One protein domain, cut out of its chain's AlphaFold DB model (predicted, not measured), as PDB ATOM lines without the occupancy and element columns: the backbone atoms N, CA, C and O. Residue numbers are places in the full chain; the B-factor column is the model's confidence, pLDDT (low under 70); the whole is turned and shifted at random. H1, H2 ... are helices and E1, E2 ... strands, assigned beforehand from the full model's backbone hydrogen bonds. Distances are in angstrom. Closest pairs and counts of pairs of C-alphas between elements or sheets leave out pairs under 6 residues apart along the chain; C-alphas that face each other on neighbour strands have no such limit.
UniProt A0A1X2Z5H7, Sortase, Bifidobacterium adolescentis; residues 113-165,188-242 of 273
ATOM      1  N   THR A 113     171.922 164.610 142.793       82.12
ATOM      2  CA  THR A 113     170.563 165.163 142.779       82.12
ATOM      3  C   THR A 113     170.315 165.954 141.502       82.12
ATOM      4  O   THR A 113     169.337 165.676 140.812       82.12
ATOM      5  N   SER A 114     171.252 166.817 141.098       80.00
ATOM      6  CA  SER A 114     171.188 167.496 139.797       80.00
ATOM      7  C   SER A 114     171.084 166.498 138.637       80.00
ATOM      8  O   SER A 114     170.193 166.615 137.801       80.00
ATOM      9  N   ALA A 115     171.918 165.451 138.630       82.38
ATOM     10  CA  ALA A 115     171.893 164.428 137.583       82.38
ATOM     11  C   ALA A 115     170.592 163.599 137.561       82.38
ATOM     12  O   ALA A 115     170.188 163.107 136.505       82.38
ATOM     13  N   ARG A 116     169.930 163.406 138.711       83.94
ATOM     14  CA  ARG A 116     168.611 162.753 138.785       83.94
ATOM     15  C   ARG A 116     167.524 163.639 138.181       83.94
ATOM     16  O   ARG A 116     166.750 163.142 137.364       83.94
ATOM     17  N   SER A 117     167.507 164.928 138.515       80.69
ATOM     18  CA  SER A 117     166.552 165.888 137.946       80.69
ATOM     19  C   SER A 117     166.731 166.042 136.436       80.69
ATOM     20  O   SER A 117     165.750 165.973 135.701       80.69
ATOM     21  N   GLU A 118     167.973 166.121 135.946       81.50
ATOM     22  CA  GLU A 118     168.271 166.146 134.506       81.50
ATOM     23  C   GLU A 118     167.689 164.930 133.773       81.50
ATOM     24  O   GLU A 118     167.057 165.075 132.728       81.50
ATOM     25  N   LYS A 119     167.850 163.723 134.333       81.69
ATOM     26  CA  LYS A 119     167.290 162.496 133.747       81.69
ATOM     27  C   LYS A 119     165.763 162.499 133.721       81.69
ATOM     28  O   LYS A 119     165.191 161.984 132.765       81.69
ATOM     29  N   ARG A 120     165.107 163.058 134.746       83.00
ATOM     30  CA  ARG A 120     163.641 163.186 134.772       83.00
ATOM     31  C   ARG A 120     163.147 164.135 133.693       83.00
ATOM     32  O   ARG A 120     162.281 163.745 132.917       83.00
ATOM     33  N   VAL A 121     163.736 165.326 133.602       82.31
ATOM     34  CA  VAL A 121     163.361 166.332 132.594       82.31
ATOM     35  C   VAL A 121     163.647 165.828 131.180       82.31
ATOM     36  O   VAL A 121     162.842 166.037 130.280       82.31
ATOM     37  N   ALA A 122     164.739 165.086 130.976       82.38
ATOM     38  CA  ALA A 122     165.029 164.447 129.692       82.38
ATOM     39  C   ALA A 122     163.978 163.398 129.277       82.38
ATOM     40  O   ALA A 122     163.858 163.092 128.093       82.38
ATOM     41  N   GLY A 123     163.233 162.843 130.239       83.00
ATOM     42  CA  GLY A 123     162.139 161.902 130.006       83.00
ATOM     43  C   GLY A 123     160.762 162.551 129.849       83.00
ATOM     44  O   GLY A 123     159.788 161.826 129.656       83.00
ATOM     45  N   TRP A 124     160.648 163.879 129.952       82.31
ATOM     46  CA  TRP A 124     159.364 164.562 129.818       82.31
ATOM     47  C   TRP A 124     158.797 164.432 128.395       82.31
ATOM     48  O   TRP A 124     159.524 164.649 127.421       82.31
ATOM     49  N   PRO A 125     157.498 164.112 128.248       85.62
ATOM     50  CA  PRO A 125     156.817 164.166 126.964       85.62
ATOM     51  C   PRO A 125     156.917 165.557 126.339       85.62
ATOM     52  O   PRO A 125     156.663 166.570 126.986       85.62
ATOM     53  N   TYR A 126     157.230 165.623 125.049       74.38
ATOM     54  CA  TYR A 126     157.056 166.862 124.297       74.38
ATOM     55  C   TYR A 126     155.548 167.176 124.170       74.38
ATOM     56  O   TYR A 126     154.800 166.249 123.841       74.38
ATOM     57  N   PRO A 127     155.069 168.422 124.392       85.94
ATOM     58  CA  PRO A 127     155.799 169.685 124.594       85.94
ATOM     59  C   PRO A 127     155.888 170.172 126.061       85.94
ATOM     60  O   PRO A 127     156.083 171.364 126.296       85.94
ATOM     61  N   GLN A 128     155.767 169.292 127.060       86.56
ATOM     62  CA  GLN A 128     155.645 169.668 128.481       86.56
ATOM     63  C   GLN A 128     156.743 170.629 128.965       86.56
ATOM     64  O   GLN A 128     156.469 171.570 129.710       86.56
ATOM     65  N   ALA A 129     157.991 170.427 128.531       84.62
ATOM     66  CA  ALA A 129     159.097 171.313 128.892       84.62
ATOM     67  C   ALA A 129     158.891 172.744 128.360       84.62
ATOM     68  O   ALA A 129     159.109 173.715 129.085       84.62
ATOM     69  N   ASP A 130     158.440 172.886 127.113       84.94
ATOM     70  CA  ASP A 130     158.214 174.192 126.490       84.94
ATOM     71  C   ASP A 130     157.048 174.938 127.146       84.94
ATOM     72  O   ASP A 130     157.133 176.155 127.345       84.94
ATOM     73  N   GLU A 131     156.002 174.208 127.538       88.25
ATOM     74  CA  GLU A 131     154.872 174.734 128.310       88.25
ATOM     75  C   GLU A 131     155.313 175.211 129.698       88.25
ATOM     76  O   GLU A 131     154.993 176.336 130.084       88.25
ATOM     77  N   ALA A 132     156.129 174.428 130.412       88.62
ATOM     78  CA  ALA A 132     156.672 174.817 131.714       88.62
ATOM     79  C   ALA A 132     157.512 176.104 131.621       88.62
ATOM     80  O   ALA A 132     157.344 177.036 132.414       88.62
ATOM     81  N   PHE A 133     158.367 176.215 130.598       89.44
ATOM     82  CA  PHE A 133     159.118 177.442 130.344       89.44
ATOM     83  C   PHE A 133     158.218 178.615 129.929       89.44
ATOM     84  O   PHE A 133     158.531 179.768 130.238       89.44
ATOM     85  N   ALA A 134     157.119 178.367 129.212       89.75
ATOM     86  CA  ALA A 134     156.159 179.404 128.843       89.75
ATOM     87  C   ALA A 134     155.423 179.952 130.070       89.75
ATOM     88  O   ALA A 134     155.423 181.170 130.259       89.75
ATOM     89  N   ALA A 135     154.911 179.073 130.935       91.44
ATOM     90  CA  ALA A 135     154.251 179.439 132.185       91.44
ATOM     91  C   ALA A 135     155.177 180.265 133.094       91.44
ATOM     92  O   ALA A 135     154.807 181.342 133.563       91.44
ATOM     93  N   ALA A 136     156.433 179.839 133.246       91.19
ATOM     94  CA  ALA A 136     157.423 180.580 134.027       91.19
ATOM     95  C   ALA A 136     157.724 181.978 133.450       91.19
ATOM     96  O   ALA A 136     157.884 182.952 134.190       91.19
ATOM     97  N   ARG A 137     157.760 182.128 132.118       90.81
ATOM     98  CA  ARG A 137     157.909 183.449 131.477       90.81
ATOM     99  C   ARG A 137     156.688 184.335 131.697       90.81
ATOM    100  O   ARG A 137     156.842 185.547 131.842       90.81
ATOM    101  N   GLU A 138     155.487 183.774 131.680       91.44
ATOM    102  CA  GLU A 138     154.259 184.520 131.963       91.44
ATOM    103  C   GLU A 138     154.207 185.006 133.408       91.44
ATOM    104  O   GLU A 138     153.892 186.176 133.638       91.44
ATOM    105  N   TYR A 139     154.613 184.158 134.354       90.56
ATOM    106  CA  TYR A 139     154.811 184.546 135.747       90.56
ATOM    107  C   TYR A 139     155.791 185.722 135.860       90.56
ATOM    108  O   TYR A 139     155.426 186.772 136.388       90.56
ATOM    109  N   ASN A 140     156.976 185.623 135.246       91.56
ATOM    110  CA  ASN A 140     157.967 186.708 135.245       91.56
ATOM    111  C   ASN A 140     157.419 188.015 134.643       91.56
ATOM    112  O   ASN A 140     157.678 189.098 135.168       91.56
ATOM    113  N   LYS A 141     156.624 187.946 133.564       90.56
ATOM    114  CA  LYS A 141     155.970 189.130 132.973       90.56
ATOM    115  C   LYS A 141     154.976 189.776 133.937       90.56
ATOM    116  O   LYS A 141     154.866 191.001 133.959       90.56
ATOM    117  N   ARG A 142     154.218 188.973 134.685       88.56
ATOM    118  CA  ARG A 142     153.243 189.465 135.666       88.56
ATOM    119  C   ARG A 142     153.947 190.092 136.862       88.56
ATOM    120  O   ARG A 142     153.589 191.199 137.243       88.56
ATOM    121  N   LEU A 143     154.983 189.425 137.359       87.50
ATOM    122  CA  LEU A 143     155.833 189.882 138.453       87.50
ATOM    123  C   LEU A 143     156.509 191.224 138.130       87.50
ATOM    124  O   LEU A 143     156.508 192.139 138.948       87.50
ATOM    125  N   ALA A 144     157.012 191.379 136.901       86.44
ATOM    126  CA  ALA A 144     157.592 192.635 136.434       86.44
ATOM    127  C   ALA A 144     156.559 193.774 136.340       86.44
ATOM    128  O   ALA A 144     156.890 194.929 136.593       86.44
ATOM    129  N   LYS A 145     155.303 193.468 135.986       87.38
ATOM    130  CA  LYS A 145     154.213 194.459 135.917       87.38
ATOM    131  C   LYS A 145     153.671 194.846 137.292       87.38
ATOM    132  O   LYS A 145     153.271 195.991 137.466       87.38
ATOM    133  N   SER A 146     153.617 193.904 138.235       82.38
ATOM    134  CA  SER A 146     153.078 194.135 139.581       82.38
ATOM    135  C   SER A 146     154.032 194.908 140.496       82.38
ATOM    136  O   SER A 146     153.617 195.326 141.573       82.38
ATOM    137  N   GLY A 147     155.282 195.132 140.075       73.06
ATOM    138  CA  GLY A 147     156.236 195.983 140.788       73.06
ATOM    139  C   GLY A 147     156.859 195.345 142.030       73.06
ATOM    140  O   GLY A 147     157.448 196.070 142.820       73.06
ATOM    141  N   GLN A 148     156.745 194.018 142.187       70.69
ATOM    142  CA  GLN A 148     157.394 193.232 143.251       70.69
ATOM    143  C   GLN A 148     157.237 193.839 144.663       70.69
ATOM    144  O   GLN A 148     158.203 194.330 145.244       70.69
ATOM    145  N   PRO A 149     156.026 193.800 145.248       65.25
ATOM    146  CA  PRO A 149     155.780 194.405 146.558       65.25
ATOM    147  C   PRO A 149     156.489 193.679 147.715       65.25
ATOM    148  O   PRO A 149     156.711 194.283 148.760       65.25
ATOM    149  N   VAL A 150     156.841 192.400 147.538       67.94
ATOM    150  CA  VAL A 150     157.558 191.573 148.520       67.94
ATOM    151  C   VAL A 150     158.687 190.843 147.798       67.94
ATOM    152  O   VAL A 150     158.440 190.118 146.835       67.94
ATOM    153  N   ILE A 151     159.922 191.053 148.256       74.19
ATOM    154  CA  ILE A 151     161.107 190.315 147.818       74.19
ATOM    155  C   ILE A 151     161.635 189.539 149.019       74.19
ATOM    156  O   ILE A 151     161.901 190.128 150.063       74.19
ATOM    157  N   GLY A 152     161.821 188.236 148.836       70.06
ATOM    158  CA  GLY A 152     162.326 187.333 149.860       70.06
ATOM    159  C   GLY A 152     161.244 186.700 150.727       70.06
ATOM    160  O   GLY A 152     160.045 186.941 150.571       70.06
ATOM    161  N   GLU A 153     161.696 185.832 151.625       70.25
ATOM    162  CA  GLU A 153     160.855 185.287 152.684       70.25
ATOM    163  C   GLU A 153     160.499 186.412 153.666       70.25
ATOM    164  O   GLU A 153     161.267 187.358 153.830       70.25
ATOM    165  N   ALA A 154     159.346 186.333 154.341       59.47
ATOM    166  CA  ALA A 154     158.896 187.365 155.293       59.47
ATOM    167  C   ALA A 154     159.910 187.661 156.426       59.47
ATOM    168  O   ALA A 154     159.776 188.656 157.139       59.47
ATOM    169  N   LYS A 155     160.930 186.808 156.565       61.12
ATOM    170  CA  LYS A 155     162.109 186.961 157.404       61.12
ATOM    171  C   LYS A 155     163.344 186.675 156.549       61.12
ATOM    172  O   LYS A 155     163.369 185.655 155.865       61.12
ATOM    173  N   ASP A 156     164.345 187.556 156.571       61.41
ATOM    174  CA  ASP A 156     165.607 187.293 155.873       61.41
ATOM    175  C   ASP A 156     166.234 186.018 156.470       61.41
ATOM    176  O   ASP A 156     166.529 185.995 157.669       61.41
ATOM    177  N   PRO A 157     166.423 184.951 155.672       61.31
ATOM    178  CA  PRO A 157     166.957 183.678 156.154       61.31
ATOM    179  C   PRO A 157     168.382 183.797 156.702       61.31
ATOM    180  O   PRO A 157     168.848 182.897 157.393       61.31
ATOM    181  N   LEU A 158     169.083 184.894 156.394       64.38
ATOM    182  CA  LEU A 158     170.423 185.178 156.887       64.38
ATOM    183  C   LEU A 158     170.435 186.203 158.032       64.38
ATOM    184  O   LEU A 158     171.458 186.322 158.704       64.38
ATOM    185  N   ALA A 159     169.331 186.909 158.306       63.91
ATOM    186  CA  ALA A 159     169.276 187.905 159.383       63.91
ATOM    187  C   ALA A 159     169.442 187.280 160.774       63.91
ATOM    188  O   ALA A 159     170.116 187.853 161.628       63.91
ATOM    189  N   GLU A 160     168.940 186.056 160.977       60.03
ATOM    190  CA  GLU A 160     169.154 185.313 162.229       60.03
ATOM    191  C   GLU A 160     170.640 185.034 162.512       60.03
ATOM    192  O   GLU A 160     171.023 184.857 163.668       60.03
ATOM    193  N   LEU A 161     171.497 185.053 161.483       60.03
ATOM    194  CA  LEU A 161     172.943 184.876 161.622       60.03
ATOM    195  C   LEU A 161     173.683 186.161 162.032       60.03
ATOM    196  O   LEU A 161     174.793 186.073 162.560       60.03
ATOM    197  N   TYR A 162     173.118 187.339 161.753       58.47
ATOM    198  CA  TYR A 162     173.791 188.629 161.954       58.47
ATOM    199  C   TYR A 162     173.370 189.346 163.235       58.47
ATOM    200  O   TYR A 162     174.201 190.034 163.831       58.47
ATOM    201  N   ASP A 163     172.119 189.183 163.665       59.97
ATOM    202  CA  ASP A 163     171.564 189.992 164.753       59.97
ATOM    203  C   ASP A 163     171.949 189.493 166.165       59.97
ATOM    204  O   ASP A 163     171.874 190.274 167.114       59.97
ATOM    205  N   ASP A 164     172.421 188.244 166.334       55.28
ATOM    206  CA  ASP A 164     172.861 187.731 167.645       55.28
ATOM    207  C   ASP A 164     173.907 186.581 167.573       55.28
ATOM    208  O   ASP A 164     173.550 185.406 167.423       55.28
ATOM    209  N   PRO A 165     175.217 186.856 167.758       56.62
ATOM    210  CA  PRO A 165     176.244 185.812 167.801       56.62
ATOM    211  C   PRO A 165     176.176 184.915 169.055       56.62
ATOM    212  O   PRO A 165     176.825 183.869 169.078       56.62
ATOM    213  N   ASP A 188     152.784 180.347 148.416       86.50
ATOM    214  CA  ASP A 188     152.541 180.603 146.996       86.50
ATOM    215  C   ASP A 188     152.616 179.300 146.183       86.50
ATOM    216  O   ASP A 188     153.664 178.898 145.675       86.50
ATOM    217  N   THR A 189     151.474 178.622 146.055       88.56
ATOM    218  CA  THR A 189     151.374 177.355 145.312       88.56
ATOM    219  C   THR A 189     151.655 177.511 143.819       88.56
ATOM    220  O   THR A 189     152.147 176.570 143.195       88.56
ATOM    221  N   GLU A 190     151.383 178.686 143.241       89.75
ATOM    222  CA  GLU A 190     151.706 178.965 141.844       89.75
ATOM    223  C   GLU A 190     153.225 178.950 141.670       89.75
ATOM    224  O   GLU A 190     153.738 178.169 140.868       89.75
ATOM    225  N   TYR A 191     153.942 179.730 142.481       89.50
ATOM    226  CA  TYR A 191     155.402 179.756 142.497       89.50
ATOM    227  C   TYR A 191     156.008 178.360 142.709       89.50
ATOM    228  O   TYR A 191     156.887 177.967 141.942       89.50
ATOM    229  N   GLN A 192     155.509 177.594 143.686       89.75
ATOM    230  CA  GLN A 192     156.008 176.246 144.002       89.75
ATOM    231  C   GLN A 192     155.802 175.236 142.865       89.75
ATOM    232  O   GLN A 192     156.621 174.345 142.666       89.75
ATOM    233  N   SER A 193     154.728 175.377 142.084       89.81
ATOM    234  CA  SER A 193     154.448 174.474 140.959       89.81
ATOM    235  C   SER A 193     155.293 174.759 139.711       89.81
ATOM    236  O   SER A 193     155.468 173.891 138.852       89.81
ATOM    237  N   LEU A 194     155.812 175.982 139.578       90.12
ATOM    238  CA  LEU A 194     156.540 176.398 138.387       90.12
ATOM    239  C   LEU A 194     157.945 175.793 138.368       90.12
ATOM    240  O   LEU A 194     158.721 175.955 139.306       90.12
ATOM    241  N   LEU A 195     158.281 175.159 137.239       87.50
ATOM    242  CA  LEU A 195     159.580 174.524 136.969       87.50
ATOM    243  C   LEU A 195     159.951 173.382 137.925       87.50
ATOM    244  O   LEU A 195     161.123 173.027 138.010       87.50
ATOM    245  N   ASP A 196     158.985 172.765 138.604       85.62
ATOM    246  CA  ASP A 196     159.269 171.601 139.438       85.62
ATOM    247  C   ASP A 196     159.599 170.375 138.567       85.62
ATOM    248  O   ASP A 196     158.748 169.785 137.898       85.62
ATOM    249  N   SER A 197     160.877 169.993 138.574       76.44
ATOM    250  CA  SER A 197     161.395 168.810 137.879       76.44
ATOM    251  C   SER A 197     161.163 167.505 138.660       76.44
ATOM    252  O   SER A 197     161.657 166.440 138.263       76.44
ATOM    253  N   GLY A 198     160.445 167.585 139.782       72.25
ATOM    254  CA  GLY A 198     160.296 166.573 140.819       72.25
ATOM    255  C   GLY A 198     161.252 166.830 141.989       72.25
ATOM    256  O   GLY A 198     162.378 167.301 141.798       72.25
ATOM    257  N   ASP A 199     160.820 166.453 143.193       75.88
ATOM    258  CA  ASP A 199     161.511 166.665 144.479       75.88
ATOM    259  C   ASP A 199     161.787 168.148 144.825       75.88
ATOM    260  O   ASP A 199     162.690 168.431 145.613       75.88
ATOM    261  N   GLY A 200     161.050 169.098 144.230       80.25
ATOM    262  CA  GLY A 200     161.187 170.536 144.505       80.25
ATOM    263  C   GLY A 200     162.402 171.196 143.845       80.25
ATOM    264  O   GLY A 200     162.784 172.307 144.209       80.25
ATOM    265  N   VAL A 201     163.050 170.514 142.895       87.56
ATOM    266  CA  VAL A 201     164.217 171.040 142.178       87.56
ATOM    267  C   VAL A 201     163.751 171.814 140.944       87.56
ATOM    268  O   VAL A 201     163.238 171.223 139.994       87.56
ATOM    269  N   MET A 202     164.011 173.122 140.921       89.25
ATOM    270  CA  MET A 202     163.804 173.989 139.753       89.25
ATOM    271  C   MET A 202     164.805 173.723 138.628       89.25
ATOM    272  O   MET A 202     164.516 173.910 137.448       89.25
ATOM    273  N   GLY A 203     166.036 173.367 138.994       89.06
ATOM    274  CA  GLY A 203     167.124 173.203 138.041       89.06
ATOM    275  C   GLY A 203     168.458 172.924 138.718       89.06
ATOM    276  O   GLY A 203     168.519 172.541 139.883       89.06
ATOM    277  N   ALA A 204     169.547 173.117 137.980       89.75
ATOM    278  CA  ALA A 204     170.897 172.964 138.501       89.75
ATOM    279  C   ALA A 204     171.794 174.108 138.025       89.75
ATOM    280  O   ALA A 204     171.717 174.539 136.873       89.75
ATOM    281  N   ILE A 205     172.670 174.580 138.911       90.31
ATOM    282  CA  ILE A 205     173.695 175.571 138.598       90.31
ATOM    283  C   ILE A 205     175.070 174.910 138.584       90.31
ATOM    284  O   ILE A 205     175.510 174.300 139.560       90.31
ATOM    285  N   ARG A 206     175.779 175.068 137.463       89.88
ATOM    286  CA  ARG A 206     177.141 174.566 137.282       89.88
ATOM    287  C   ARG A 206     178.114 175.724 137.123       89.88
ATOM    288  O   ARG A 206     178.004 176.509 136.186       89.88
ATOM    289  N   ILE A 207     179.123 175.777 137.990       90.06
ATOM    290  CA  ILE A 207     180.205 176.766 137.944       90.06
ATOM    291  C   ILE A 207     181.540 176.014 137.836       90.06
ATOM    292  O   ILE A 207     182.157 175.684 138.853       90.06
ATOM    293  N   PRO A 208     182.022 175.730 136.606       88.75
ATOM    294  CA  PRO A 208     183.184 174.865 136.396       88.75
ATOM    295  C   PRO A 208     184.474 175.373 137.047       88.75
ATOM    296  O   PRO A 208     185.276 174.570 137.506       88.75
ATOM    297  N   LYS A 209     184.673 176.697 137.120       91.62
ATOM    298  CA  LYS A 209     185.905 177.305 137.659       91.62
ATOM    299  C   LYS A 209     186.140 177.022 139.143       91.62
ATOM    300  O   LYS A 209     187.282 177.056 139.582       91.62
ATOM    301  N   ILE A 210     185.074 176.755 139.890       86.50
ATOM    302  CA  ILE A 210     185.127 176.385 141.311       86.50
ATOM    303  C   ILE A 210     184.619 174.953 141.538       86.50
ATOM    304  O   ILE A 210     184.387 174.561 142.674       86.50
ATOM    305  N   SER A 211     184.453 174.169 140.463       84.56
ATOM    306  CA  SER A 211     183.964 172.783 140.498       84.56
ATOM    307  C   SER A 211     182.626 172.602 141.225       84.56
ATOM    308  O   SER A 211     182.393 171.576 141.860       84.56
ATOM    309  N   VAL A 212     181.736 173.591 141.121       86.88
ATOM    310  CA  VAL A 212     180.423 173.575 141.775       86.88
ATOM    311  C   VAL A 212     179.357 173.054 140.811       86.88
ATOM    312  O   VAL A 212     179.294 173.481 139.654       86.88
ATOM    313  N   ASN A 213     178.520 172.137 141.298       88.56
ATOM    314  CA  ASN A 213     177.313 171.648 140.638       88.56
ATOM    315  C   ASN A 213     176.228 171.449 141.706       88.56
ATOM    316  O   ASN A 213     176.316 170.493 142.477       88.56
ATOM    317  N   LEU A 214     175.276 172.379 141.801       91.06
ATOM    318  CA  LEU A 214     174.279 172.409 142.876       91.06
ATOM    319  C   LEU A 214     172.861 172.357 142.302       91.06
ATOM    320  O   LEU A 214     172.588 173.057 141.322       91.06
ATOM    321  N   PRO A 215     171.944 171.586 142.908       91.88
ATOM    322  CA  PRO A 215     170.520 171.728 142.644       91.88
ATOM    323  C   PRO A 215     170.024 173.092 143.144       91.88
ATOM    324  O   PRO A 215     170.498 173.604 144.161       91.88
ATOM    325  N   VAL A 216     169.087 173.674 142.402       92.00
ATOM    326  CA  VAL A 216     168.374 174.903 142.753       92.00
ATOM    327  C   VAL A 216     166.950 174.520 143.142       92.00
ATOM    328  O   VAL A 216     166.258 173.894 142.341       92.00
ATOM    329  N   TYR A 217     166.529 174.897 144.341       92.12
ATOM    330  CA  TYR A 217     165.203 174.656 144.910       92.12
ATOM    331  C   TYR A 217     164.406 175.958 145.026       92.12
ATOM    332  O   TYR A 217     164.955 177.057 144.918       92.12
ATOM    333  N   HIS A 218     163.108 175.832 145.284       91.88
ATOM    334  CA  HIS A 218     162.231 176.955 145.604       91.88
ATOM    335  C   HIS A 218     162.507 177.553 146.986       91.88
ATOM    336  O   HIS A 218     162.813 176.845 147.948       91.88
ATOM    337  N   GLY A 219     162.343 178.873 147.075       89.38
ATOM    338  CA  GLY A 219     162.492 179.628 148.313       89.38
ATOM    339  C   GLY A 219     163.916 179.627 148.859       89.38
ATOM    340  O   GLY A 219     164.873 179.172 148.227       89.38
ATOM    341  N   THR A 220     164.058 180.159 150.066       88.12
ATOM    342  CA  THR A 220     165.347 180.251 150.768       88.12
ATOM    343  C   THR A 220     165.221 179.823 152.228       88.12
ATOM    344  O   THR A 220     165.832 180.428 153.102       88.12
ATOM    345  N   SER A 221     164.407 178.799 152.508       83.75
ATOM    346  CA  SER A 221     164.298 178.215 153.851       83.75
ATOM    347  C   SER A 221     165.608 177.543 154.278       83.75
ATOM    348  O   SER A 221     166.431 177.158 153.445       83.75
ATOM    349  N   GLU A 222     165.792 177.356 155.584       80.38
ATOM    350  CA  GLU A 222     166.987 176.707 156.134       80.38
ATOM    351  C   GLU A 222     167.202 175.296 155.558       80.38
ATOM    352  O   GLU A 222     168.307 174.959 155.133       80.38
ATOM    353  N   LEU A 223     166.131 174.502 155.437       81.56
ATOM    354  CA  LEU A 223     166.181 173.166 154.831       81.56
ATOM    355  C   LEU A 223     166.614 173.212 153.359       81.56
ATOM    356  O   LEU A 223     167.405 172.372 152.916       81.56
ATOM    357  N   THR A 224     166.130 174.204 152.606       86.62
ATOM    358  CA  THR A 224     166.535 174.427 151.214       86.62
ATOM    359  C   THR A 224     168.025 174.763 151.127       86.62
ATOM    360  O   THR A 224     168.745 174.146 150.340       86.62
ATOM    361  N   LEU A 225     168.512 175.687 151.959       86.75
ATOM    362  CA  LEU A 225     169.913 176.127 151.955       86.75
ATOM    363  C   LEU A 225     170.882 175.051 152.469       86.75
ATOM    364  O   LEU A 225     172.025 174.983 152.015       86.75
ATOM    365  N   ALA A 226     170.426 174.175 153.365       84.94
ATOM    366  CA  ALA A 226     171.182 173.001 153.790       84.94
ATOM    367  C   ALA A 226     171.314 171.952 152.666       84.94
ATOM    368  O   ALA A 226     172.305 171.220 152.614       84.94
ATOM    369  N   SER A 227     170.333 171.888 151.759       84.06
ATOM    370  CA  SER A 227     170.256 170.882 150.690       84.06
ATOM    371  C   SER A 227     170.854 171.344 149.353       84.06
ATOM    372  O   SER A 227     171.262 170.516 148.536       84.06
ATOM    373  N   GLY A 228     170.917 172.652 149.097       88.88
ATOM    374  CA  GLY A 228     171.402 173.208 147.836       88.88
ATOM    375  C   GLY A 228     171.253 174.725 147.741       88.88
ATOM    376  O   GLY A 228     171.291 175.439 148.737       88.88
ATOM    377  N   ALA A 229     171.118 175.234 146.516       91.69
ATOM    378  CA  ALA A 229     170.849 176.649 146.288       91.69
ATOM    379  C   ALA A 229     169.341 176.923 146.369       91.69
ATOM    380  O   ALA A 229     168.548 176.160 145.825       91.69
ATOM    381  N   GLY A 230     168.951 178.030 146.997       91.56
ATOM    382  CA  GLY A 230     167.566 178.499 147.030       91.56
ATOM    383  C   GLY A 230     167.306 179.610 146.015       91.56
ATOM    384  O   GLY A 230     168.144 180.495 145.823       91.56
ATOM    385  N   HIS A 231     166.150 179.577 145.360       92.19
ATOM    386  CA  HIS A 231     165.670 180.677 144.535       92.19
ATOM    387  C   HIS A 231     164.959 181.715 145.403       92.19
ATOM    388  O   HIS A 231     163.952 181.424 146.045       92.19
ATOM    389  N   LEU A 232     165.427 182.961 145.361       90.06
ATOM    390  CA  LEU A 232     164.826 184.043 146.135       90.06
ATOM    391  C   LEU A 232     163.391 184.328 145.666       90.06
ATOM    392  O   LEU A 232     163.168 184.705 144.510       90.06
ATOM    393  N   TYR A 233     162.415 184.165 146.558       88.62
ATOM    394  CA  TYR A 233     161.015 184.468 146.267       88.62
ATOM    395  C   TYR A 233     160.815 185.945 145.898       88.62
ATOM    396  O   TYR A 233     161.531 186.826 146.374       88.62
ATOM    397  N   GLY A 234     159.879 186.218 144.990       87.06
ATOM    398  CA  GLY A 234     159.669 187.555 144.430       87.06
ATOM    399  C   GLY A 234     160.691 187.969 143.361       87.06
ATOM    400  O   GLY A 234     160.490 188.989 142.703       87.06
ATOM    401  N   SER A 235     161.749 187.182 143.117       88.94
ATOM    402  CA  SER A 235     162.660 187.376 141.979       88.94
ATOM    403  C   SER A 235     162.193 186.623 140.720       88.94
ATOM    404  O   SER A 235     161.274 185.805 140.765       88.94
ATOM    405  N   SER A 236     162.780 186.943 139.560       90.81
ATOM    406  CA  SER A 236     162.413 186.301 138.288       90.81
ATOM    407  C   SER A 236     162.902 184.854 138.223       90.81
ATOM    408  O   SER A 236     164.092 184.607 138.398       90.81
ATOM    409  N   LEU A 237     162.013 183.934 137.840       91.44
ATOM    410  CA  LEU A 237     162.331 182.525 137.624       91.44
ATOM    411  C   LEU A 237     163.457 182.345 136.589       91.44
ATOM    412  O   LEU A 237     163.494 183.085 135.592       91.44
ATOM    413  N   PRO A 238     164.334 181.336 136.759       90.12
ATOM    414  CA  PRO A 238     165.580 181.185 136.005       90.12
ATOM    415  C   PRO A 238     165.370 180.583 134.600       90.12
ATOM    416  O   PRO A 238     165.918 179.538 134.265       90.12
ATOM    417  N   VAL A 239     164.584 181.252 133.747       88.00
ATOM    418  CA  VAL A 239     164.222 180.776 132.388       88.00
ATOM    419  C   VAL A 239     164.785 181.620 131.244       88.00
ATOM    420  O   VAL A 239     164.568 181.310 130.073       88.00
ATOM    421  N   GLY A 240     165.522 182.685 131.569       83.56
ATOM    422  CA  GLY A 240     166.050 183.634 130.591       83.56
ATOM    423  C   GLY A 240     164.968 184.487 129.911       83.56
ATOM    424  O   GLY A 240     163.765 184.285 130.077       83.56
ATOM    425  N   SER A 241     165.408 185.489 129.150       69.38
ATOM    426  CA  SER A 241     164.527 186.453 128.471       69.38
ATOM    427  C   SER A 241     164.228 186.098 127.011       69.38
ATOM    428  O   SER A 241     163.257 186.599 126.447       69.38
ATOM    429  N   THR A 242     165.028 185.229 126.389       70.69
ATOM    430  CA  THR A 242     164.892 184.871 124.973       70.69
ATOM    431  C   THR A 242     164.126 183.558 124.811       70.69
ATOM    432  O   THR A 242     164.606 182.524 125.285       70.69
TER     433      THR A 242
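AT A GLANCE: This is residues 113 to 165 and 188 to 242 of the 273 residues of the protein "Sortase" of Bifidobacterium adolescentis (UniProt A0A1X2Z5H7). A small three-stranded sheet, made of the long hairpin E1 and E2 with the short strand E3 beside E2, has helices H1 and H5 packed on it; the long helix H2 stands off the sheet and makes a loose corner with H1. Residues 207 to 212, at the turn of the hairpin, stick out, and so do residues 159 to 165, which include the small helix H3 and follow a long stretch with no named element. The printed part has 108 residues with five named helices and three named strands, in the order H1, H2, H3, H4, E1, E2, H5, E3. The sheet, in the order E1, E2, E3, is mixed, and the class is mixed, helices and strands. The whole is compact, with a radius of gyration of the C-alphas of 15.1 A and spans of 50 by 37 by 26 A.

IN THESE COORDINATES: Look first for E1, residues 201 to 207, 17.5 A long, which begins at C-alpha 201 at (164.217, 171.040, 142.178). E2, residues 212 to 218, runs 18.9 A, and E3 is residues 229 to 231, ending at C-alpha 231 at (165.670, 180.677, 144.535). H5 is residues 222 to 227. Find C-alpha 113 at (170.563, 165.163, 142.779); from there H1 runs 14.2 A to residue 122. H2, residues 128 to 146, runs 27.0 A. H3 is residues 159 to 162 and H4 residues 189 to 193.

HOW THE PARTS SIT: In the hairpin, E1 and E2 are antiparallel at 154 degrees, with N 205 and O 214 at 2.9 A. E2 and E3 are parallel at 38 degrees, with N 231 and O 217 at 2.8 A. E2, H5 and E3 form a strand-helix-strand unit, two parallel neighbour strands with a helix between, and its crossover is right-handed. H1 and H5 on one face of the sheet give two layers. H1 lies over E1 and E2 at a height over the sheet of 9.4 A; the closest C-alphas of H1 and E2 are those of Ser 114 and Pro 215, 5.1 A apart. H5, at a height of 8.8 A, lies over E2, with the C-alphas of Tyr 217 and Thr 224 closest at 6.4 A. H4 only grazes the sheet with residues 191 to 193, and is near H2. H1 and H2 are close but not clearly touching, with the C-alphas of Val 121 and Ala 129 closest at 7.5 A. H3 is apart from H2 and from H5, for instance. In H1, H2, H4 and H5 every O i to N i+4 pair is within hydrogen-bond range; H3 is too short for such a pair.

THE WHOLE: The two C-alphas farthest apart are those of Tyr 126 and Pro 165, 51.2 A. Residues 166 to 187 are not printed, and C-alphas 165 and 188 are 32.0 A apart across this cut. Of the links that are printed whole, H2 to H3 is long, with 12 residues. The mean pLDDT of the printed part is 82.5; residues 149 to 150, 154 to 165 and 241 are under 70.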